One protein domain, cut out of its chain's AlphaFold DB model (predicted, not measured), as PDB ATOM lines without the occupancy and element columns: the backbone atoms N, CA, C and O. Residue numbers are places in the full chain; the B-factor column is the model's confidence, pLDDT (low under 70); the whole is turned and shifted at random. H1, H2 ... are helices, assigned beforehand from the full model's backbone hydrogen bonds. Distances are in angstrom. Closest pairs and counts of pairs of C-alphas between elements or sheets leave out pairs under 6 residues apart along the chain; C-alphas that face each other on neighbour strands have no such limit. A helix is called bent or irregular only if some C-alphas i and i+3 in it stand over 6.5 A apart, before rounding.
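AT A GLANCE: This is residues 2 to 26 and 168 to 292 of the 294 residues of an uncharacterized protein of Aspergillus sclerotialis (UniProt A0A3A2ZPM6). Picture a rounded patchwork of short helices and long loops: the longest helix, H3, lies on one side, the hairpin of H1 and H2 on the opposite side, and H6 and H8 between them. H4 packs on H8, little H9 packs on H3, and H5 and H7 touch no helix. The printed part has 150 residues with nine named helices, H1 to H9 in chain order, and no named strand; the class is all helix, though under half of the residues, 72, are in named elements. It is compact, with a radius of gyration of the C-alphas of 14.9 A and spans of 40 by 35 by 28 A.

IN THESE COORDINATES: Find C-alpha 181 at (19.012, -48.873, -39.824); from there H3, residues 181 to 193, runs 17.3 A. H4 is residues 198 to 207, 14.6 A, and irregular: C-alphas 199 and 202 are 7.6 A apart. H8, residues 258 to 267, is 14.0 A long. Go back to C-alpha 2 at (36.287, -49.758, -46.394), where H1, residues 2 to 13, begins its 15.5 A; H2 follows at 15 to 21. The short helices are H5, 211 to 215, H6, 223 to 228, H7, 251 to 255, and H9, 288 to 291, which ends at C-alpha 291 at (13.634, -40.055, -42.441).

HOW THE PARTS SIT: Start at H3, which touches H9 with residues 185 to 189 alone; their closest C-alphas, of Met 186 and Ile 291, are 6.2 A apart. H3 and H8 are near each other, with 5 pairs of C-alphas within 10 A. H3 is close to but not clearly touching H6, with C-alphas of Gly 182 and Lys 223 closest at 6.7 A. H4 and H8 touch, closest at the C-alphas of Met 207 and Leu 266, 6.8 A, the same way at a shallow tilt of 34 degrees, only just short of steep. H1 and H8 touch only at their ends, Phe 12 and Ala 267 having the closest C-alphas at 5.9 A. H1 and H2 form a hairpin, with C-alphas of Gly 10 and Ser 18 closest at 4.4 A. H2 touches H6, opposite ways at 16 degrees, a shallow tilt, closest at the C-alphas of Arg 20 and Ser 228, 6.0 A. Every O i to N i+4 pair is within hydrogen-bond range in H1, H2, H3, H5, H6 and H8; H4 has 4 of 6, H7 has 0 of 1 but 1 of 2 O i to N i+3 pairs, and H9 is too short for an i+4 pair.

THE WHOLE: The C-alphas of Pro 175 and Glu 278 are farthest apart, 45.7 A. Residues 27 to 167 are not printed, and C-alphas 26 and 168 are 11.6 A apart across the cut. Look for long links from H6 to H7 and from H8 to H9. Mean pLDDT of the printed part is 82.3; 30 residues are under 70, among them 278 to 292.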
ATOM      1  N   GLN A   2      35.827 -51.131 -46.661       93.12
ATOM      2  CA  GLN A   2      36.287 -49.758 -46.394       93.12
ATOM      3  C   GLN A   2      37.181 -49.203 -47.513       93.12
ATOM      4  O   GLN A   2      36.923 -48.118 -48.014       93.12
ATOM      5  N   GLN A   3      38.154 -49.980 -47.999       93.75
ATOM      6  CA  GLN A   3      39.012 -49.550 -49.109       93.75
ATOM      7  C   GLN A   3      38.232 -49.236 -50.399       93.75
ATOM      8  O   GLN A   3      38.550 -48.265 -51.086       93.75
ATOM      9  N   ASN A   4      37.190 -50.015 -50.712       93.88
ATOM     10  CA  ASN A   4      36.328 -49.761 -51.872       93.88
ATOM     11  C   ASN A   4      35.565 -48.446 -51.690       93.88
ATOM     12  O   ASN A   4      35.462 -47.663 -52.629       93.88
ATOM     13  N   PHE A   5      35.072 -48.187 -50.475       95.31
ATOM     14  CA  PHE A   5      34.391 -46.942 -50.137       95.31
ATOM     15  C   PHE A   5      35.321 -45.729 -50.231       95.31
ATOM     16  O   PHE A   5      34.979 -44.767 -50.908       95.31
ATOM     17  N   ILE A   6      36.515 -45.801 -49.632       96.31
ATOM     18  CA  ILE A   6      37.545 -44.753 -49.707       96.31
ATOM     19  C   ILE A   6      37.871 -44.443 -51.170       96.31
ATOM     20  O   ILE A   6      37.864 -43.284 -51.569       96.31
ATOM     21  N   SER A   7      38.100 -45.480 -51.980       96.06
ATOM     22  CA  SER A   7      38.442 -45.322 -53.397       96.06
ATOM     23  C   SER A   7      37.296 -44.682 -54.188       96.06
ATOM     24  O   SER A   7      37.528 -43.751 -54.954       96.06
ATOM     25  N   ALA A   8      36.053 -45.130 -53.977       95.88
ATOM     26  CA  ALA A   8      34.877 -44.544 -54.617       95.88
ATOM     27  C   ALA A   8      34.697 -43.070 -54.224       95.88
ATOM     28  O   ALA A   8      34.580 -42.202 -55.083       95.88
ATOM     29  N   VAL A   9      34.750 -42.760 -52.929       95.06
ATOM     30  CA  VAL A   9      34.644 -41.383 -52.438       95.06
ATOM     31  C   VAL A   9      35.782 -40.518 -52.989       95.06
ATOM     32  O   VAL A   9      35.524 -39.418 -53.462       95.06
ATOM     33  N   GLY A  10      37.024 -41.000 -52.995       93.88
ATOM     34  CA  GLY A  10      38.171 -40.239 -53.492       93.88
ATOM     35  C   GLY A  10      38.109 -39.932 -54.983       93.88
ATOM     36  O   GLY A  10      38.398 -38.803 -55.382       93.88
ATOM     37  N   ASN A  11      37.669 -40.897 -55.792       92.81
ATOM     38  CA  ASN A  11      37.555 -40.727 -57.241       92.81
ATOM     39  C   ASN A  11      36.516 -39.671 -57.638       92.81
ATOM     40  O   ASN A  11      36.669 -39.035 -58.678       92.81
ATOM     41  N   PHE A  12      35.467 -39.489 -56.832       89.38
ATOM     42  CA  PHE A  12      34.292 -38.716 -57.240       89.38
ATOM     43  C   PHE A  12      33.991 -37.492 -56.368       89.38
ATOM     44  O   PHE A  12      33.458 -36.507 -56.868       89.38
ATOM     45  N   LEU A  13      34.338 -37.534 -55.081       87.31
ATOM     46  CA  LEU A  13      34.137 -36.450 -54.112       87.31
ATOM     47  C   LEU A  13      35.464 -35.791 -53.684       87.31
ATOM     48  O   LEU A  13      35.460 -34.804 -52.951       87.31
ATOM     49  N   GLY A  14      36.601 -36.307 -54.159       92.25
ATOM     50  CA  GLY A  14      37.922 -35.714 -53.973       92.25
ATOM     51  C   GLY A  14      38.683 -36.199 -52.736       92.25
ATOM     52  O   GLY A  14      38.196 -36.967 -51.902       92.25
ATOM     53  N   SER A  15      39.931 -35.737 -52.618       93.69
ATOM     54  CA  SER A  15      40.894 -36.216 -51.616       93.69
ATOM     55  C   SER A  15      40.474 -35.935 -50.172       93.69
ATOM     56  O   SER A  15      40.648 -36.799 -49.316       93.69
ATOM     57  N   ALA A  16      39.868 -34.777 -49.896       92.56
ATOM     58  CA  ALA A  16      39.375 -34.440 -48.560       92.56
ATOM     59  C   ALA A  16      38.260 -35.399 -48.106       92.56
ATOM     60  O   ALA A  16      38.266 -35.887 -46.977       92.56
ATOM     61  N   ALA A  17      37.329 -35.739 -49.004       91.19
ATOM     62  CA  ALA A  17      36.296 -36.726 -48.717       91.19
ATOM     63  C   ALA A  17      36.901 -38.128 -48.528       91.19
ATOM     64  O   ALA A  17      36.505 -38.840 -47.611       91.19
ATOM     65  N   SER A  18      37.910 -38.501 -49.324       94.56
ATOM     66  CA  SER A  18      38.636 -39.769 -49.163       94.56
ATOM     67  C   SER A  18      39.331 -39.892 -47.807       94.56
ATOM     68  O   SER A  18      39.349 -40.978 -47.237       94.56
ATOM     69  N   GLN A  19      39.916 -38.805 -47.296       94.88
ATOM     70  CA  GLN A  19      40.558 -38.784 -45.978       94.88
ATOM     71  C   GLN A  19      39.526 -38.993 -44.867       94.88
ATOM     72  O   GLN A  19      39.709 -39.871 -44.030       94.88
ATOM     73  N   ARG A  20      38.388 -38.289 -44.929       93.19
ATOM     74  CA  ARG A  20      37.264 -38.483 -43.993       93.19
ATOM     75  C   ARG A  20      36.671 -39.898 -44.085       93.19
ATOM     76  O   ARG A  20      36.344 -40.515 -43.078       93.19
ATOM     77  N   ALA A  21      36.607 -40.473 -45.287       94.00
ATOM     78  CA  ALA A  21      36.192 -41.862 -45.495       94.00
ATOM     79  C   ALA A  21      37.166 -42.887 -44.885       94.00
ATOM     80  O   ALA A  21      36.754 -44.020 -44.622       94.00
ATOM     81  N   ALA A  22      38.433 -42.511 -44.682       95.00
ATOM     82  CA  ALA A  22      39.498 -43.370 -44.170       95.00
ATOM     83  C   ALA A  22      39.613 -43.381 -42.639       95.00
ATOM     84  O   ALA A  22      40.439 -44.123 -42.111       95.00
ATOM     85  N   GLU A  23      38.766 -42.625 -41.932       92.69
ATOM     86  CA  GLU A  23      38.685 -42.659 -40.467       92.69
ATOM     87  C   GLU A  23      38.576 -44.103 -39.938       92.69
ATOM     88  O   GLU A  23      37.911 -44.930 -40.584       92.69
ATOM     89  N   PRO A  24      39.182 -44.433 -38.780       91.25
ATOM     90  CA  PRO A  24      39.140 -45.778 -38.211       91.25
ATOM     91  C   PRO A  24      37.720 -46.337 -38.123       91.25
ATOM     92  O   PRO A  24      36.762 -45.605 -37.862       91.25
ATOM     93  N   ILE A  25      37.569 -47.639 -38.372       88.38
ATOM     94  CA  ILE A  25      36.273 -48.303 -38.227       88.38
ATOM     95  C   ILE A  25      35.905 -48.302 -36.743       88.38
ATOM     96  O   ILE A  25      36.723 -48.631 -35.886       88.38
ATOM     97  N   VAL A  26      34.674 -47.903 -36.443       85.44
ATOM     98  CA  VAL A  26      34.144 -47.930 -35.077       85.44
ATOM     99  C   VAL A  26      33.252 -49.148 -34.870       85.44
ATOM    100  O   VAL A  26      32.676 -49.684 -35.816       85.44
ATOM    101  N   GLU A 168      26.825 -39.405 -29.102       84.69
ATOM    102  CA  GLU A 168      26.809 -40.710 -29.748       84.69
ATOM    103  C   GLU A 168      25.374 -41.133 -30.093       84.69
ATOM    104  O   GLU A 168      25.159 -41.760 -31.129       84.69
ATOM    105  N   GLU A 169      24.360 -40.740 -29.315       84.38
ATOM    106  CA  GLU A 169      22.953 -40.965 -29.657       84.38
ATOM    107  C   GLU A 169      22.551 -40.235 -30.941       84.38
ATOM    108  O   GLU A 169      22.005 -40.863 -31.857       84.38
ATOM    109  N   THR A 170      22.902 -38.954 -31.064       84.75
ATOM    110  CA  THR A 170      22.574 -38.141 -32.247       84.75
ATOM    111  C   THR A 170      23.131 -38.756 -33.536       84.75
ATOM    112  O   THR A 170      22.456 -38.814 -34.572       84.75
ATOM    113  N   TRP A 171      24.347 -39.297 -33.461       86.56
ATOM    114  CA  TRP A 171      25.032 -39.934 -34.586       86.56
ATOM    115  C   TRP A 171      24.741 -41.432 -34.732       86.56
ATOM    116  O   TRP A 171      25.330 -42.087 -35.596       86.56
ATOM    117  N   CYS A 172      23.798 -41.977 -33.956       84.31
ATOM    118  CA  CYS A 172      23.445 -43.398 -33.940       84.31
ATOM    119  C   CYS A 172      24.646 -44.323 -33.675       84.31
ATOM    120  O   CYS A 172      24.796 -45.368 -34.304       84.31
ATOM    121  N   ARG A 173      25.504 -43.924 -32.740       83.75
ATOM    122  CA  ARG A 173      26.719 -44.627 -32.327       83.75
ATOM    123  C   ARG A 173      26.605 -45.281 -30.935       83.75
ATOM    124  O   ARG A 173      27.596 -45.721 -30.363       83.75
ATOM    125  N   THR A 174      25.389 -45.399 -30.393       83.44
ATOM    126  CA  THR A 174      25.113 -46.098 -29.122       83.44
ATOM    127  C   THR A 174      24.719 -47.571 -29.337       83.44
ATOM    128  O   THR A 174      24.258 -47.934 -30.423       83.44
ATOM    129  N   PRO A 175      24.820 -48.434 -28.298       82.12
ATOM    130  CA  PRO A 175      24.324 -49.822 -28.290       82.12
ATOM    131  C   PRO A 175      22.935 -50.025 -28.889       82.12
ATOM    132  O   PRO A 175      22.661 -51.060 -29.502       82.12
ATOM    133  N   TYR A 176      22.052 -49.046 -28.700       81.44
ATOM    134  CA  TYR A 176      20.685 -49.082 -29.200       81.44
ATOM    135  C   TYR A 176      20.639 -49.097 -30.735       81.44
ATOM    136  O   TYR A 176      19.871 -49.850 -31.329       81.44
ATOM    137  N   TYR A 177      21.539 -48.357 -31.385       81.50
ATOM    138  CA  TYR A 177      21.623 -48.238 -32.840       81.50
ATOM    139  C   TYR A 177      22.647 -49.188 -33.477       81.50
ATOM    140  O   TYR A 177      23.033 -48.982 -34.622       81.50
ATOM    141  N   ARG A 178      23.068 -50.255 -32.784       81.44
ATOM    142  CA  ARG A 178      24.092 -51.205 -33.271       81.44
ATOM    143  C   ARG A 178      23.759 -51.906 -34.592       81.44
ATOM    144  O   ARG A 178      24.663 -52.310 -35.305       81.44
ATOM    145  N   LEU A 179      22.474 -52.057 -34.923       81.19
ATOM    146  CA  LEU A 179      22.014 -52.562 -36.227       81.19
ATOM    147  C   LEU A 179      21.650 -51.440 -37.210       81.19
ATOM    148  O   LEU A 179      21.066 -51.697 -38.258       81.19
ATOM    149  N   GLY A 180      21.991 -50.199 -36.854       65.44
ATOM    150  CA  GLY A 180      22.243 -49.084 -37.755       65.44
ATOM    151  C   GLY A 180      21.294 -48.970 -38.937       65.44
ATOM    152  O   GLY A 180      21.753 -48.832 -40.063       65.44
ATOM    153  N   LEU A 181      19.974 -48.976 -38.717       66.44
ATOM    154  CA  LEU A 181      19.012 -48.873 -39.824       66.44
ATOM    155  C   LEU A 181      19.115 -47.553 -40.588       66.44
ATOM    156  O   LEU A 181      18.513 -47.434 -41.649       66.44
ATOM    157  N   GLY A 182      19.843 -46.569 -40.048       71.88
ATOM    158  CA  GLY A 182      19.975 -45.225 -40.589       71.88
ATOM    159  C   GLY A 182      20.197 -45.232 -42.096       71.88
ATOM    160  O   GLY A 182      19.311 -44.808 -42.823       71.88
ATOM    161  N   GLN A 183      21.320 -45.757 -42.586       81.44
ATOM    162  CA  GLN A 183      21.671 -45.590 -44.002       81.44
ATOM    163  C   GLN A 183      20.806 -46.400 -44.954       81.44
ATOM    164  O   GLN A 183      20.336 -45.866 -45.955       81.44
ATOM    165  N   ALA A 184      20.515 -47.656 -44.633       82.38
ATOM    166  CA  ALA A 184      19.647 -48.463 -45.478       82.38
ATOM    167  C   ALA A 184      18.207 -47.906 -45.510       82.38
ATOM    168  O   ALA A 184      17.580 -47.853 -46.569       82.38
ATOM    169  N   ARG A 185      17.695 -47.380 -44.386       83.81
ATOM    170  CA  ARG A 185      16.400 -46.679 -44.326       83.81
ATOM    171  C   ARG A 185      16.427 -45.368 -45.106       83.81
ATOM    172  O   ARG A 185      15.471 -45.084 -45.820       83.81
ATOM    173  N   MET A 186      17.507 -44.597 -45.003       83.00
ATOM    174  CA  MET A 186      17.733 -43.369 -45.770       83.00
ATOM    175  C   MET A 186      17.728 -43.641 -47.268       83.00
ATOM    176  O   MET A 186      16.978 -43.020 -48.015       83.00
ATOM    177  N   PHE A 187      18.523 -44.615 -47.701       87.44
ATOM    178  CA  PHE A 187      18.617 -45.023 -49.092       87.44
ATOM    179  C   PHE A 187      17.261 -45.497 -49.619       87.44
ATOM    180  O   PHE A 187      16.813 -45.084 -50.694       87.44
ATOM    181  N   ARG A 188      16.542 -46.301 -48.825       87.56
ATOM    182  CA  ARG A 188      15.169 -46.706 -49.132       87.56
ATOM    183  C   ARG A 188      14.227 -45.502 -49.214       87.56
ATOM    184  O   ARG A 188      13.380 -45.465 -50.102       87.56
ATOM    185  N   ALA A 189      14.357 -44.511 -48.335       83.62
ATOM    186  CA  ALA A 189      13.534 -43.304 -48.357       83.62
ATOM    187  C   ALA A 189      13.808 -42.460 -49.610       83.62
ATOM    188  O   ALA A 189      12.862 -42.006 -50.254       83.62
ATOM    189  N   TYR A 190      15.075 -42.313 -50.009       80.44
ATOM    190  CA  TYR A 190      15.451 -41.632 -51.249       80.44
ATOM    191  C   TYR A 190      14.881 -42.336 -52.476       80.44
ATOM    192  O   TYR A 190      14.260 -41.686 -53.314       80.44
ATOM    193  N   THR A 191      15.006 -43.661 -52.539       82.25
ATOM    194  CA  THR A 191      14.472 -44.455 -53.653       82.25
ATOM    195  C   THR A 191      12.943 -44.554 -53.634       82.25
ATOM    196  O   THR A 191      12.321 -44.596 -54.686       82.25
ATOM    197  N   SER A 192      12.278 -44.523 -52.483       80.75
ATOM    198  CA  SER A 192      10.805 -44.545 -52.426       80.75
ATOM    199  C   SER A 192      10.197 -43.174 -52.747       80.75
ATOM    200  O   SER A 192       9.207 -43.077 -53.470       80.75
ATOM    201  N   GLY A 193      10.802 -42.096 -52.238       72.19
ATOM    202  CA  GLY A 193      10.274 -40.733 -52.333       72.19
ATOM    203  C   GLY A 193      10.487 -40.039 -53.682       72.19
ATOM    204  O   GLY A 193       9.850 -39.019 -53.941       72.19
ATOM    205  N   SER A 194      11.364 -40.558 -54.548       67.19
ATOM    206  CA  SER A 194      11.650 -39.970 -55.867       67.19
ATOM    207  C   SER A 194      10.895 -40.615 -57.028       67.19
ATOM    208  O   SER A 194      10.885 -40.050 -58.121       67.19
ATOM    209  N   SER A 195      10.213 -41.745 -56.799       67.88
ATOM    210  CA  SER A 195       9.393 -42.420 -57.813       67.88
ATOM    211  C   SER A 195       8.372 -41.518 -58.538       67.88
ATOM    212  O   SER A 195       8.125 -41.790 -59.713       67.88
ATOM    213  N   PRO A 196       7.764 -40.477 -57.925       67.94
ATOM    214  CA  PRO A 196       6.770 -39.657 -58.619       67.94
ATOM    215  C   PRO A 196       7.357 -38.509 -59.459       67.94
ATOM    216  O   PRO A 196       6.581 -37.776 -60.063       67.94
ATOM    217  N   LEU A 197       8.681 -38.306 -59.511       81.38
ATOM    218  CA  LEU A 197       9.282 -37.170 -60.225       81.38
ATOM    219  C   LEU A 197       9.881 -37.584 -61.580       81.38
ATOM    220  O   LEU A 197      10.965 -38.171 -61.597       81.38
ATOM    221  N   PRO A 198       9.268 -37.215 -62.726       84.31
ATOM    222  CA  PRO A 198       9.751 -37.614 -64.051       84.31
ATOM    223  C   PRO A 198      11.212 -37.238 -64.325       84.31
ATOM    224  O   PRO A 198      11.944 -38.026 -64.915       84.31
ATOM    225  N   ARG A 199      11.662 -36.075 -63.834       84.56
ATOM    226  CA  ARG A 199      13.035 -35.572 -64.032       84.56
ATOM    227  C   ARG A 199      14.101 -36.366 -63.269       84.56
ATOM    228  O   ARG A 199      15.254 -36.392 -63.663       84.56
ATOM    229  N   PHE A 200      13.714 -37.063 -62.200       87.06
ATOM    230  CA  PHE A 200      14.613 -37.942 -61.448       87.06
ATOM    231  C   PHE A 200      14.449 -39.409 -61.846       87.06
ATOM    232  O   PHE A 200      15.037 -40.273 -61.206       87.06
ATOM    233  N   LYS A 201      13.664 -39.725 -62.886       88.44
ATOM    234  CA  LYS A 201      13.327 -41.112 -63.229       88.44
ATOM    235  C   LYS A 201      14.566 -41.961 -63.506       88.44
ATOM    236  O   LYS A 201      14.656 -43.062 -62.976       88.44
ATOM    237  N   GLN A 202      15.515 -41.457 -64.297       90.88
ATOM    238  CA  GLN A 202      16.736 -42.205 -64.609       90.88
ATOM    239  C   GLN A 202      17.626 -42.367 -63.372       90.88
ATOM    240  O   GLN A 202      17.978 -43.483 -63.016       90.88
ATOM    241  N   ALA A 203      17.873 -41.275 -62.645       90.56
ATOM    242  CA  ALA A 203      18.616 -41.284 -61.386       90.56
ATOM    243  C   ALA A 203      18.016 -42.252 -60.347       90.56
ATOM    244  O   ALA A 203      18.731 -42.975 -59.658       90.56
ATOM    245  N   TRP A 204      16.688 -42.310 -60.269       89.62
ATOM    246  CA  TRP A 204      15.952 -43.257 -59.438       89.62
ATOM    247  C   TRP A 204      16.141 -44.708 -59.891       89.62
ATOM    248  O   TRP A 204      16.379 -45.574 -59.049       89.62
ATOM    249  N   LEU A 205      16.058 -44.983 -61.198       90.38
ATOM    250  CA  LEU A 205      16.321 -46.315 -61.751       90.38
ATOM    251  C   LEU A 205      17.757 -46.767 -61.458       90.38
ATOM    252  O   LEU A 205      17.958 -47.915 -61.072       90.38
ATOM    253  N   ASP A 206      18.731 -45.869 -61.603       93.06
ATOM    254  CA  ASP A 206      20.137 -46.158 -61.326       93.06
ATOM    255  C   ASP A 206      20.393 -46.378 -59.827       93.06
ATOM    256  O   ASP A 206      21.073 -47.334 -59.468       93.06
ATOM    257  N   MET A 207      19.786 -45.595 -58.928       91.19
ATOM    258  CA  MET A 207      19.886 -45.850 -57.481       91.19
ATOM    259  C   MET A 207      19.236 -47.173 -57.053       91.19
ATOM    260  O   MET A 207      19.667 -47.784 -56.080       91.19
ATOM    261  N   ARG A 208      18.209 -47.654 -57.764       90.50
ATOM    262  CA  ARG A 208      17.614 -48.974 -57.484       90.50
ATOM    263  C   ARG A 208      18.500 -50.142 -57.911       90.50
ATOM    264  O   ARG A 208      18.246 -51.261 -57.470       90.50
ATOM    265  N   GLN A 209      19.537 -49.901 -58.717       92.44
ATOM    266  CA  GLN A 209      20.583 -50.886 -58.983       92.44
ATOM    267  C   GLN A 209      21.511 -50.942 -57.770       92.44
ATOM    268  O   GLN A 209      22.544 -50.285 -57.717       92.44
ATOM    269  N   ILE A 210      21.120 -51.722 -56.767       92.44
ATOM    270  CA  ILE A 210      21.761 -51.733 -55.448       92.44
ATOM    271  C   ILE A 210      23.133 -52.422 -55.448       92.44
ATOM    272  O   ILE A 210      23.963 -52.169 -54.581       92.44
ATOM    273  N   HIS A 211      23.378 -53.301 -56.421       92.44
ATOM    274  CA  HIS A 211      24.581 -54.128 -56.516       92.44
ATOM    275  C   HIS A 211      25.902 -53.343 -56.337       92.44
ATOM    276  O   HIS A 211      26.682 -53.691 -55.447       92.44
ATOM    277  N   PRO A 212      26.180 -52.264 -57.102       94.25
ATOM    278  CA  PRO A 212      27.401 -51.479 -56.911       94.25
ATOM    279  C   PRO A 212      27.471 -50.808 -55.529       94.25
ATOM    280  O   PRO A 212      28.554 -50.716 -54.956       94.25
ATOM    281  N   PHE A 213      26.333 -50.425 -54.943       94.31
ATOM    282  CA  PHE A 213      26.266 -49.864 -53.591       94.31
ATOM    283  C   PHE A 213      26.618 -50.901 -52.513       94.31
ATOM    284  O   PHE A 213      27.349 -50.588 -51.571       94.31
ATOM    285  N   ARG A 214      26.194 -52.162 -52.670       93.19
ATOM    286  CA  ARG A 214      26.610 -53.253 -51.769       93.19
ATOM    287  C   ARG A 214      28.129 -53.422 -51.746       93.19
ATOM    288  O   ARG A 214      28.714 -53.555 -50.676       93.19
ATOM    289  N   ARG A 215      28.793 -53.340 -52.905       92.06
ATOM    290  CA  ARG A 215      30.257 -53.531 -53.016       92.06
ATOM    291  C   ARG A 215      31.099 -52.471 -52.326       92.06
ATOM    292  O   ARG A 215      32.219 -52.756 -51.891       92.06
ATOM    293  N   ILE A 216      30.554 -51.269 -52.182       93.25
ATOM    294  CA  ILE A 216      31.173 -50.182 -51.417       93.25
ATOM    295  C   ILE A 216      30.699 -50.145 -49.953       93.25
ATOM    296  O   ILE A 216      31.156 -49.303 -49.186       93.25
ATOM    297  N   GLY A 217      29.812 -51.056 -49.538       91.81
ATOM    298  CA  GLY A 217      29.410 -51.230 -48.141       91.81
ATOM    299  C   GLY A 217      28.575 -50.087 -47.557       91.81
ATOM    300  O   GLY A 217      28.449 -50.002 -46.342       91.81
ATOM    301  N   VAL A 218      27.982 -49.217 -48.380       90.94
ATOM    302  CA  VAL A 218      27.240 -48.018 -47.916       90.94
ATOM    303  C   VAL A 218      26.068 -48.304 -46.981       90.94
ATOM    304  O   VAL A 218      25.641 -47.412 -46.253       90.94
ATOM    305  N   MET A 219      25.567 -49.538 -46.964       90.50
ATOM    306  CA  MET A 219      24.520 -49.965 -46.033       90.50
ATOM    307  C   MET A 219      25.039 -50.190 -44.606       90.50
ATOM    308  O   MET A 219      24.237 -50.242 -43.682       90.50
ATOM    309  N   LEU A 220      26.357 -50.317 -44.425       91.12
ATOM    310  CA  LEU A 220      27.010 -50.659 -43.157       91.12
ATOM    311  C   LEU A 220      27.619 -49.442 -42.446       91.12
ATOM    312  O   LEU A 220      27.887 -49.502 -41.249       91.12
ATOM    313  N   TRP A 221      27.855 -48.343 -43.167       91.44
ATOM    314  CA  TRP A 221      28.484 -47.151 -42.599       91.44
ATOM    315  C   TRP A 221      27.532 -46.399 -41.670       91.44
ATOM    316  O   TRP A 221      26.332 -46.294 -41.926       91.44
ATOM    317  N   ASN A 222      28.059 -45.850 -40.575       90.19
ATOM    318  CA  ASN A 222      27.230 -45.120 -39.618       90.19
ATOM    319  C   ASN A 222      26.861 -43.711 -40.141       90.19
ATOM    320  O   ASN A 222      27.354 -43.247 -41.173       90.19
ATOM    321  N   LYS A 223      25.968 -43.003 -39.431       89.75
ATOM    322  CA  LYS A 223      25.551 -41.638 -39.814       89.75
ATOM    323  C   LYS A 223      26.704 -40.651 -39.868       89.75
ATOM    324  O   LYS A 223      26.733 -39.843 -40.790       89.75
ATOM    325  N   TRP A 224      27.635 -40.733 -38.925       89.94
ATOM    326  CA  TRP A 224      28.784 -39.840 -38.881       89.94
ATOM    327  C   TRP A 224      29.685 -40.006 -40.103       89.94
ATOM    328  O   TRP A 224      29.940 -39.024 -40.792       89.94
ATOM    329  N   ARG A 225      30.096 -41.234 -40.445       91.88
ATOM    330  CA  ARG A 225      30.941 -41.479 -41.621       91.88
ATOM    331  C   ARG A 225      30.263 -40.965 -42.886       91.88
ATOM    332  O   ARG A 225      30.879 -40.227 -43.648       91.88
ATOM    333  N   MET A 226      28.982 -41.274 -43.069       92.00
ATOM    334  CA  MET A 226      28.227 -40.821 -44.241       92.00
ATOM    335  C   MET A 226      28.048 -39.300 -44.287       92.00
ATOM    336  O   MET A 226      28.100 -38.722 -45.367       92.00
ATOM    337  N   TYR A 227      27.871 -38.641 -43.142       90.12
ATOM    338  CA  TYR A 227      27.832 -37.180 -43.059       90.12
ATOM    339  C   TYR A 227      29.195 -36.558 -43.368       90.12
ATOM    340  O   TYR A 227      29.268 -35.629 -44.164       90.12
ATOM    341  N   SER A 228      30.276 -37.111 -42.811       90.00
ATOM    342  CA  SER A 228      31.639 -36.611 -43.014       90.00
ATOM    343  C   SER A 228      32.056 -36.648 -44.485       90.00
ATOM    344  O   SER A 228      32.823 -35.806 -44.935       90.00
ATOM    345  N   VAL A 229      31.510 -37.584 -45.267       91.56
ATOM    346  CA  VAL A 229      31.711 -37.654 -46.721       91.56
ATOM    347  C   VAL A 229      30.543 -37.078 -47.510       91.56
ATOM    348  O   VAL A 229      30.415 -37.339 -48.703       91.56
ATOM    349  N   GLU A 230      29.696 -36.273 -46.866       88.94
ATOM    350  CA  GLU A 230      28.708 -35.448 -47.553       88.94
ATOM    351  C   GLU A 230      27.564 -36.249 -48.230       88.94
ATOM    352  O   GLU A 230      26.860 -35.738 -49.105       88.94
ATOM    353  N   LEU A 231      27.331 -37.495 -47.795       88.06
ATOM    354  CA  LEU A 231      26.282 -38.408 -48.282       88.06
ATOM    355  C   LEU A 231      25.026 -38.452 -47.390       88.06
ATOM    356  O   LEU A 231      24.034 -39.094 -47.752       88.06
ATOM    357  N   PHE A 232      25.053 -37.784 -46.235       85.69
ATOM    358  CA  PHE A 232      23.955 -37.739 -45.266       85.69
ATOM    359  C   PHE A 232      23.736 -36.319 -44.737       85.69
ATOM    360  O   PHE A 232      24.688 -35.666 -44.331       85.69
ATOM    361  N   THR A 233      22.477 -35.866 -44.688       76.00
ATOM    362  CA  THR A 233      22.106 -34.504 -44.234       76.00
ATOM    363  C   THR A 233      20.847 -34.432 -43.382       76.00
ATOM    364  O   THR A 233      20.273 -33.363 -43.196       76.00
ATOM    365  N   SER A 234      20.381 -35.557 -42.835       67.50
ATOM    366  CA  SER A 234      19.125 -35.588 -42.074       67.50
ATOM    367  C   SER A 234      19.277 -35.134 -40.619       67.50
ATOM    368  O   SER A 234      18.735 -35.763 -39.706       67.50
ATOM    369  N   ILE A 235      20.013 -34.053 -40.400       69.44
ATOM    370  CA  ILE A 235      20.152 -33.432 -39.087       69.44
ATOM    371  C   ILE A 235      19.035 -32.377 -38.965       69.44
ATOM    372  O   ILE A 235      18.771 -31.671 -39.944       69.44
ATOM    373  N   PRO A 236      18.293 -32.306 -37.843       66.94
ATOM    374  CA  PRO A 236      17.222 -31.324 -37.680       66.94
ATOM    375  C   PRO A 236      17.731 -29.890 -37.865       66.94
ATOM    376  O   PRO A 236      18.803 -29.545 -37.373       66.94
ATOM    377  N   ARG A 237      16.951 -29.052 -38.563       65.69
ATOM    378  CA  ARG A 237      17.259 -27.620 -38.704       65.69
ATOM    379  C   ARG A 237      17.239 -26.941 -37.335       65.69
ATOM    380  O   ARG A 237      16.565 -27.415 -36.421       65.69
ATOM    381  N   ASP A 238      17.985 -25.847 -37.217       67.75
ATOM    382  CA  ASP A 238      18.023 -24.978 -36.032       67.75
ATOM    383  C   ASP A 238      18.524 -25.666 -34.747       67.75
ATOM    384  O   ASP A 238      18.376 -25.137 -33.647       67.75
ATOM    385  N   THR A 239      19.144 -26.844 -34.878       71.25
ATOM    386  CA  THR A 239      19.725 -27.584 -33.756       71.25
ATOM    387  C   THR A 239      21.242 -27.534 -33.860       71.25
ATOM    388  O   THR A 239      21.818 -27.991 -34.847       71.25
ATOM    389  N   SER A 240      21.897 -26.988 -32.833       81.62
ATOM    390  CA  SER A 240      23.350 -27.075 -32.699       81.62
ATOM    391  C   SER A 240      23.717 -28.519 -32.367       81.62
ATOM    392  O   SER A 240      23.611 -28.951 -31.220       81.62
ATOM    393  N   VAL A 241      24.069 -29.299 -33.389       85.44
ATOM    394  CA  VAL A 241      24.444 -30.703 -33.223       85.44
ATOM    395  C   VAL A 241      25.951 -30.804 -33.108       85.44
ATOM    396  O   VAL A 241      26.681 -30.466 -34.041       85.44
ATOM    397  N   ARG A 242      26.414 -31.285 -31.953       88.69
ATOM    398  CA  ARG A 242      27.827 -31.551 -31.718       88.69
ATOM    399  C   ARG A 242      28.260 -32.784 -32.502       88.69
ATOM    400  O   ARG A 242      27.552 -33.789 -32.561       88.69
ATOM    401  N   THR A 243      29.415 -32.686 -33.131       88.88
ATOM    402  CA  THR A 243      30.020 -33.737 -33.955       88.88
ATOM    403  C   THR A 243      30.965 -34.605 -33.113       88.88
ATOM    404  O   THR A 243      31.450 -34.145 -32.076       88.88
ATOM    405  N   PRO A 244      31.220 -35.872 -33.496       87.06
ATOM    406  CA  PRO A 244      32.068 -36.774 -32.714       87.06
ATOM    407  C   PRO A 244      33.542 -36.356 -32.608       87.06
ATOM    408  O   PRO A 244      34.233 -36.844 -31.721       87.06
ATOM    409  N   ASP A 245      34.031 -35.486 -33.490       86.19
ATOM    410  CA  ASP A 245      35.373 -34.885 -33.419       86.19
ATOM    411  C   ASP A 245      35.428 -33.643 -32.503       86.19
ATOM    412  O   ASP A 245      36.508 -33.129 -32.216       86.19
ATOM    413  N   GLY A 246      34.282 -33.212 -31.967       86.06
ATOM    414  CA  GLY A 246      34.166 -32.134 -30.988       86.06
ATOM    415  C   GLY A 246      33.653 -30.807 -31.547       86.06
ATOM    416  O   GLY A 246      33.328 -29.935 -30.736       86.06
ATOM    417  N   ASP A 247      33.515 -30.682 -32.869       87.69
ATOM    418  CA  ASP A 247      32.993 -29.495 -33.554       87.69
ATOM    419  C   ASP A 247      31.449 -29.464 -33.550       87.69
ATOM    420  O   ASP A 247      30.781 -30.255 -32.871       87.69
ATOM    421  N   PHE A 248      30.851 -28.573 -34.339       87.75
ATOM    422  CA  PHE A 248      29.409 -28.502 -34.567       87.75
ATOM    423  C   PHE A 248      29.079 -28.600 -36.056       87.75
ATOM    424  O   PHE A 248      29.819 -28.100 -36.906       87.75
ATOM    425  N   VAL A 249      27.930 -29.207 -36.357       84.88
ATOM    426  CA  VAL A 249      27.352 -29.244 -37.707       84.88
ATOM    427  C   VAL A 249      27.150 -27.814 -38.204       84.88
ATOM    428  O   VAL A 249      26.545 -26.994 -37.507       84.88
ATOM    429  N   ARG A 250      27.637 -27.500 -39.408       75.56
ATOM    430  CA  ARG A 250      27.519 -26.151 -39.972       75.56
ATOM    431  C   ARG A 250      26.123 -25.949 -40.544       75.56
ATOM    432  O   ARG A 250      25.528 -26.868 -41.102       75.56
ATOM    433  N   GLU A 251      25.607 -24.721 -40.478       69.44
ATOM    434  CA  GLU A 251      24.273 -24.401 -41.014       69.44
ATOM    435  C   GLU A 251      24.159 -24.684 -42.534       69.44
ATOM    436  O   GLU A 251      23.099 -24.987 -43.086       69.44
ATOM    437  N   GLU A 252      25.294 -24.617 -43.218       68.88
ATOM    438  CA  GLU A 252      25.452 -24.910 -44.639       68.88
ATOM    439  C   GLU A 252      25.220 -26.400 -44.951       68.88
ATOM    440  O   GLU A 252      24.687 -26.736 -46.012       68.88
ATOM    441  N   ASP A 253      25.512 -27.295 -44.001       66.94
ATOM    442  CA  ASP A 253      25.443 -28.748 -44.188       66.94
ATOM    443  C   ASP A 253      23.998 -29.272 -44.239       66.94
ATOM    444  O   ASP A 253      23.728 -30.357 -44.761       66.94
ATOM    445  N   PHE A 254      23.027 -28.484 -43.764       64.06
ATOM    446  CA  PHE A 254      21.600 -28.827 -43.819       64.06
ATOM    447  C   PHE A 254      20.977 -28.646 -45.212       64.06
ATOM    448  O   PHE A 254      19.789 -28.936 -45.403       64.06
ATOM    449  N   ARG A 255      21.729 -28.111 -46.184       66.75
ATOM    450  CA  ARG A 255      21.161 -27.556 -47.423       66.75
ATOM    451  C   ARG A 255      21.260 -28.444 -48.652       66.75
ATOM    452  O   ARG A 255      20.835 -27.987 -49.709       66.75
ATOM    453  N   LEU A 256      21.727 -29.694 -48.546       75.56
ATOM    454  CA  LEU A 256      21.776 -30.544 -49.738       75.56
ATOM    455  C   LEU A 256      20.393 -30.697 -50.356       75.56
ATOM    456  O   LEU A 256      19.443 -31.220 -49.754       75.56
ATOM    457  N   SER A 257      20.299 -30.230 -51.594       81.00
ATOM    458  CA  SER A 257      19.123 -30.428 -52.406       81.00
ATOM    459  C   SER A 257      18.983 -31.914 -52.718       81.00
ATOM    460  O   SER A 257      19.914 -32.718 -52.602       81.00
ATOM    461  N   ARG A 258      17.791 -32.311 -53.164       81.38
ATOM    462  CA  ARG A 258      17.609 -33.665 -53.690       81.38
ATOM    463  C   ARG A 258      18.571 -33.935 -54.853       81.38
ATOM    464  O   ARG A 258      19.076 -35.044 -54.957       81.38
ATOM    465  N   TYR A 259      18.842 -32.933 -55.688       87.06
ATOM    466  CA  TYR A 259      19.802 -33.057 -56.779       87.06
ATOM    467  C   TYR A 259      21.199 -33.414 -56.263       87.06
ATOM    468  O   TYR A 259      21.783 -34.375 -56.758       87.06
ATOM    469  N   ASP A 260      21.686 -32.727 -55.229       87.38
ATOM    470  CA  ASP A 260      23.023 -32.975 -54.673       87.38
ATOM    471  C   ASP A 260      23.127 -34.374 -54.072       87.38
ATOM    472  O   ASP A 260      24.091 -35.092 -54.326       87.38
ATOM    473  N   VAL A 261      22.098 -34.798 -53.330       85.56
ATOM    474  CA  VAL A 261      22.040 -36.150 -52.761       85.56
ATOM    475  C   VAL A 261      22.127 -37.194 -53.872       85.56
ATOM    476  O   VAL A 261      23.025 -38.031 -53.851       85.56
ATOM    477  N   PHE A 262      21.238 -37.143 -54.870       89.06
ATOM    478  CA  PHE A 262      21.257 -38.117 -55.966       89.06
ATOM    479  C   PHE A 262      22.583 -38.080 -56.730       89.06
ATOM    480  O   PHE A 262      23.143 -39.136 -57.004       89.06
ATOM    481  N   SER A 263      23.104 -36.889 -57.025       91.19
ATOM    482  CA  SER A 263      24.371 -36.721 -57.741       91.19
ATOM    483  C   SER A 263      25.525 -37.375 -56.993       91.19
ATOM    484  O   SER A 263      26.267 -38.146 -57.590       91.19
ATOM    485  N   ARG A 264      25.647 -37.144 -55.681       91.75
ATOM    486  CA  ARG A 264      26.724 -37.728 -54.871       91.75
ATOM    487  C   ARG A 264      26.601 -39.243 -54.758       91.75
ATOM    488  O   ARG A 264      27.594 -39.936 -54.947       91.75
ATOM    489  N   TRP A 265      25.398 -39.766 -54.514       92.88
ATOM    490  CA  TRP A 265      25.170 -41.214 -54.464       92.88
ATOM    491  C   TRP A 265      25.481 -41.887 -55.809       92.88
ATOM    492  O   TRP A 265      26.190 -42.889 -55.838       92.88
ATOM    493  N   LEU A 266      25.007 -41.330 -56.924       94.25
ATOM    494  CA  LEU A 266      25.277 -41.858 -58.265       94.25
ATOM    495  C   LEU A 266      26.758 -41.764 -58.638       94.25
ATOM    496  O   LEU A 266      27.296 -42.697 -59.238       94.25
ATOM    497  N   ALA A 267      27.434 -40.695 -58.219       94.62
ATOM    498  CA  ALA A 267      28.854 -40.527 -58.470       94.62
ATOM    499  C   ALA A 267      29.677 -41.666 -57.850       94.62
ATOM    500  O   ALA A 267      30.527 -42.208 -58.543       94.62
ATOM    501  N   LEU A 268      29.360 -42.137 -56.631       94.31
ATOM    502  CA  LEU A 268      30.063 -43.270 -55.990       94.31
ATOM    503  C   LEU A 268      30.119 -44.541 -56.848       94.31
ATOM    504  O   LEU A 268      31.011 -45.369 -56.671       94.31
ATOM    505  N   VAL A 269      29.147 -44.715 -57.741       94.81
ATOM    506  CA  VAL A 269      29.009 -45.888 -58.608       94.81
ATOM    507  C   VAL A 269      29.272 -45.554 -60.081       94.81
ATOM    508  O   VAL A 269      28.916 -46.332 -60.966       94.81
ATOM    509  N   GLY A 270      29.895 -44.400 -60.357       93.56
ATOM    510  CA  GLY A 270      30.289 -43.965 -61.698       93.56
ATOM    511  C   GLY A 270      29.119 -43.603 -62.616       93.56
ATOM    512  O   GLY A 270      29.249 -43.685 -63.837       93.56
ATOM    513  N   LYS A 271      27.963 -43.241 -62.051       95.06
ATOM    514  CA  LYS A 271      26.766 -42.852 -62.808       95.06
ATOM    515  C   LYS A 271      26.671 -41.326 -62.931       95.06
ATOM    516  O   LYS A 271      27.094 -40.617 -62.018       95.06
ATOM    517  N   PRO A 272      26.117 -40.810 -64.044       93.12
ATOM    518  CA  PRO A 272      25.951 -39.373 -64.226       93.12
ATOM    519  C   PRO A 272      24.944 -38.794 -63.215       93.12
ATOM    520  O   PRO A 272      24.074 -39.525 -62.728       93.12
ATOM    521  N   PRO A 273      25.026 -37.486 -62.911       91.69
ATOM    522  CA  PRO A 273      24.032 -36.817 -62.083       91.69
ATOM    523  C   PRO A 273      22.651 -36.796 -62.771       91.69
ATOM    524  O   PRO A 273      22.550 -37.036 -63.977       91.69
ATOM    525  N   PRO A 274      21.568 -36.499 -62.030       90.50
ATOM    526  CA  PRO A 274      20.233 -36.371 -62.606       90.50
ATOM    527  C   PRO A 274      20.174 -35.320 -63.728       90.50
ATOM    528  O   PRO A 274      20.698 -34.221 -63.576       90.50
ATOM    529  N   ASP A 275      19.470 -35.610 -64.819       87.00
ATOM    530  CA  ASP A 275      19.190 -34.623 -65.868       87.00
ATOM    531  C   ASP A 275      17.920 -33.828 -65.515       87.00
ATOM    532  O   ASP A 275      16.790 -34.244 -65.785       87.00
ATOM    533  N   VAL A 276      18.099 -32.707 -64.811       81.69
ATOM    534  CA  VAL A 276      16.991 -31.863 -64.316       81.69
ATOM    535  C   VAL A 276      16.740 -30.605 -65.159       81.69
ATOM    536  O   VAL A 276      15.752 -29.904 -64.902       81.69
ATOM    537  N   GLY A 277      17.563 -30.382 -66.192       77.38
ATOM    538  CA  GLY A 277      17.600 -29.176 -67.024       77.38
ATOM    539  C   GLY A 277      18.280 -27.972 -66.355       77.38
ATOM    540  O   GLY A 277      18.420 -27.910 -65.132       77.38
ATOM    541  N   GLU A 278      18.681 -26.991 -67.165       56.94
ATOM    542  CA  GLU A 278      19.117 -25.668 -66.698       56.94
ATOM    543  C   GLU A 278      17.916 -24.976 -66.011       56.94
ATOM    544  O   GLU A 278      16.805 -25.024 -66.541       56.94
ATOM    545  N   ASN A 279      18.106 -24.360 -64.835       58.50
ATOM    546  CA  ASN A 279      17.098 -23.679 -63.979       58.50
ATOM    547  C   ASN A 279      16.477 -24.469 -62.807       58.50
ATOM    548  O   ASN A 279      15.500 -24.001 -62.217       58.50
ATOM    549  N   TRP A 280      17.008 -25.628 -62.404       62.12
ATOM    550  CA  TRP A 280      16.599 -26.221 -61.122       62.12
ATOM    551  C   TRP A 280      17.324 -25.546 -59.949       62.12
ATOM    552  O   TRP A 280      18.361 -26.013 -59.482       62.12
ATOM    553  N   GLU A 281      16.778 -24.431 -59.466       54.06
ATOM    554  CA  GLU A 281      17.234 -23.816 -58.220       54.06
ATOM    555  C   GLU A 281      16.720 -24.593 -56.996       54.06
ATOM    556  O   GLU A 281      15.547 -24.957 -56.903       54.06
ATOM    557  N   ASN A 282      17.648 -24.840 -56.066       52.41
ATOM    558  CA  ASN A 282      17.537 -25.387 -54.709       52.41
ATOM    559  C   ASN A 282      16.140 -25.378 -54.052       52.41
ATOM    560  O   ASN A 282      15.888 -24.661 -53.080       52.41
ATOM    561  N   VAL A 283      15.250 -26.286 -54.462       51.84
ATOM    562  CA  VAL A 283      14.137 -26.682 -53.594       51.84
ATOM    563  C   VAL A 283      14.739 -27.520 -52.472       51.84
ATOM    564  O   VAL A 283      15.070 -28.696 -52.658       51.84
ATOM    565  N   GLY A 284      14.926 -26.884 -51.314       51.34
ATOM    566  CA  GLY A 284      15.431 -27.524 -50.108       51.34
ATOM    567  C   GLY A 284      14.707 -28.845 -49.857       51.34
ATOM    568  O   GLY A 284      13.477 -28.923 -49.853       51.34
ATOM    569  N   SER A 285      15.490 -29.903 -49.685       49.81
ATOM    570  CA  SER A 285      14.985 -31.255 -49.507       49.81
ATOM    571  C   SER A 285      14.051 -31.341 -48.289       49.81
ATOM    572  O   SER A 285      14.476 -31.172 -47.149       49.81
ATOM    573  N   THR A 286      12.769 -31.655 -48.505       48.81
ATOM    574  CA  THR A 286      11.796 -31.966 -47.434       48.81
ATOM    575  C   THR A 286      11.987 -33.381 -46.862       48.81
ATOM    576  O   THR A 286      11.132 -33.876 -46.128       48.81
ATOM    577  N   LEU A 287      13.083 -34.068 -47.219       47.34
ATOM    578  CA  LEU A 287      13.316 -35.475 -46.871       47.34
ATOM    579  C   LEU A 287      13.455 -35.702 -45.361       47.34
ATOM    580  O   LEU A 287      13.142 -36.801 -44.913       47.34
ATOM    581  N   SER A 288      13.804 -34.677 -44.575       46.41
ATOM    582  CA  SER A 288      13.857 -34.768 -43.107       46.41
ATOM    583  C   SER A 288      12.557 -35.308 -42.491       46.41
ATOM    584  O   SER A 288      12.615 -36.073 -41.532       46.41
ATOM    585  N   ARG A 289      11.391 -35.018 -43.094       44.66
ATOM    586  CA  ARG A 289      10.079 -35.532 -42.645       44.66
ATOM    587  C   ARG A 289       9.866 -37.029 -42.898       44.66
ATOM    588  O   ARG A 289       9.054 -37.642 -42.221       44.66
ATOM    589  N   TYR A 290      10.554 -37.611 -43.879       43.69
ATOM    590  CA  TYR A 290      10.413 -39.030 -44.241       43.69
ATOM    591  C   TYR A 290      11.412 -39.929 -43.510       43.69
ATOM    592  O   TYR A 290      11.208 -41.138 -43.404       43.69
ATOM    593  N   ILE A 291      12.506 -39.340 -43.034       44.97
ATOM    594  CA  ILE A 291      13.634 -40.055 -42.441       44.97
ATOM    595  C   ILE A 291      13.448 -40.231 -40.933       44.97
ATOM    596  O   ILE A 291      13.747 -41.303 -40.410       44.97
ATOM    597  N   ASN A 292      12.899 -39.214 -40.267       40.12
ATOM    598  CA  ASN A 292      12.541 -39.242 -38.854       40.12
ATOM    599  C   ASN A 292      11.015 -39.113 -38.709       40.12
ATOM    600  O   ASN A 292      10.531 -38.021 -38.408       40.12
TER     601      ASN A 292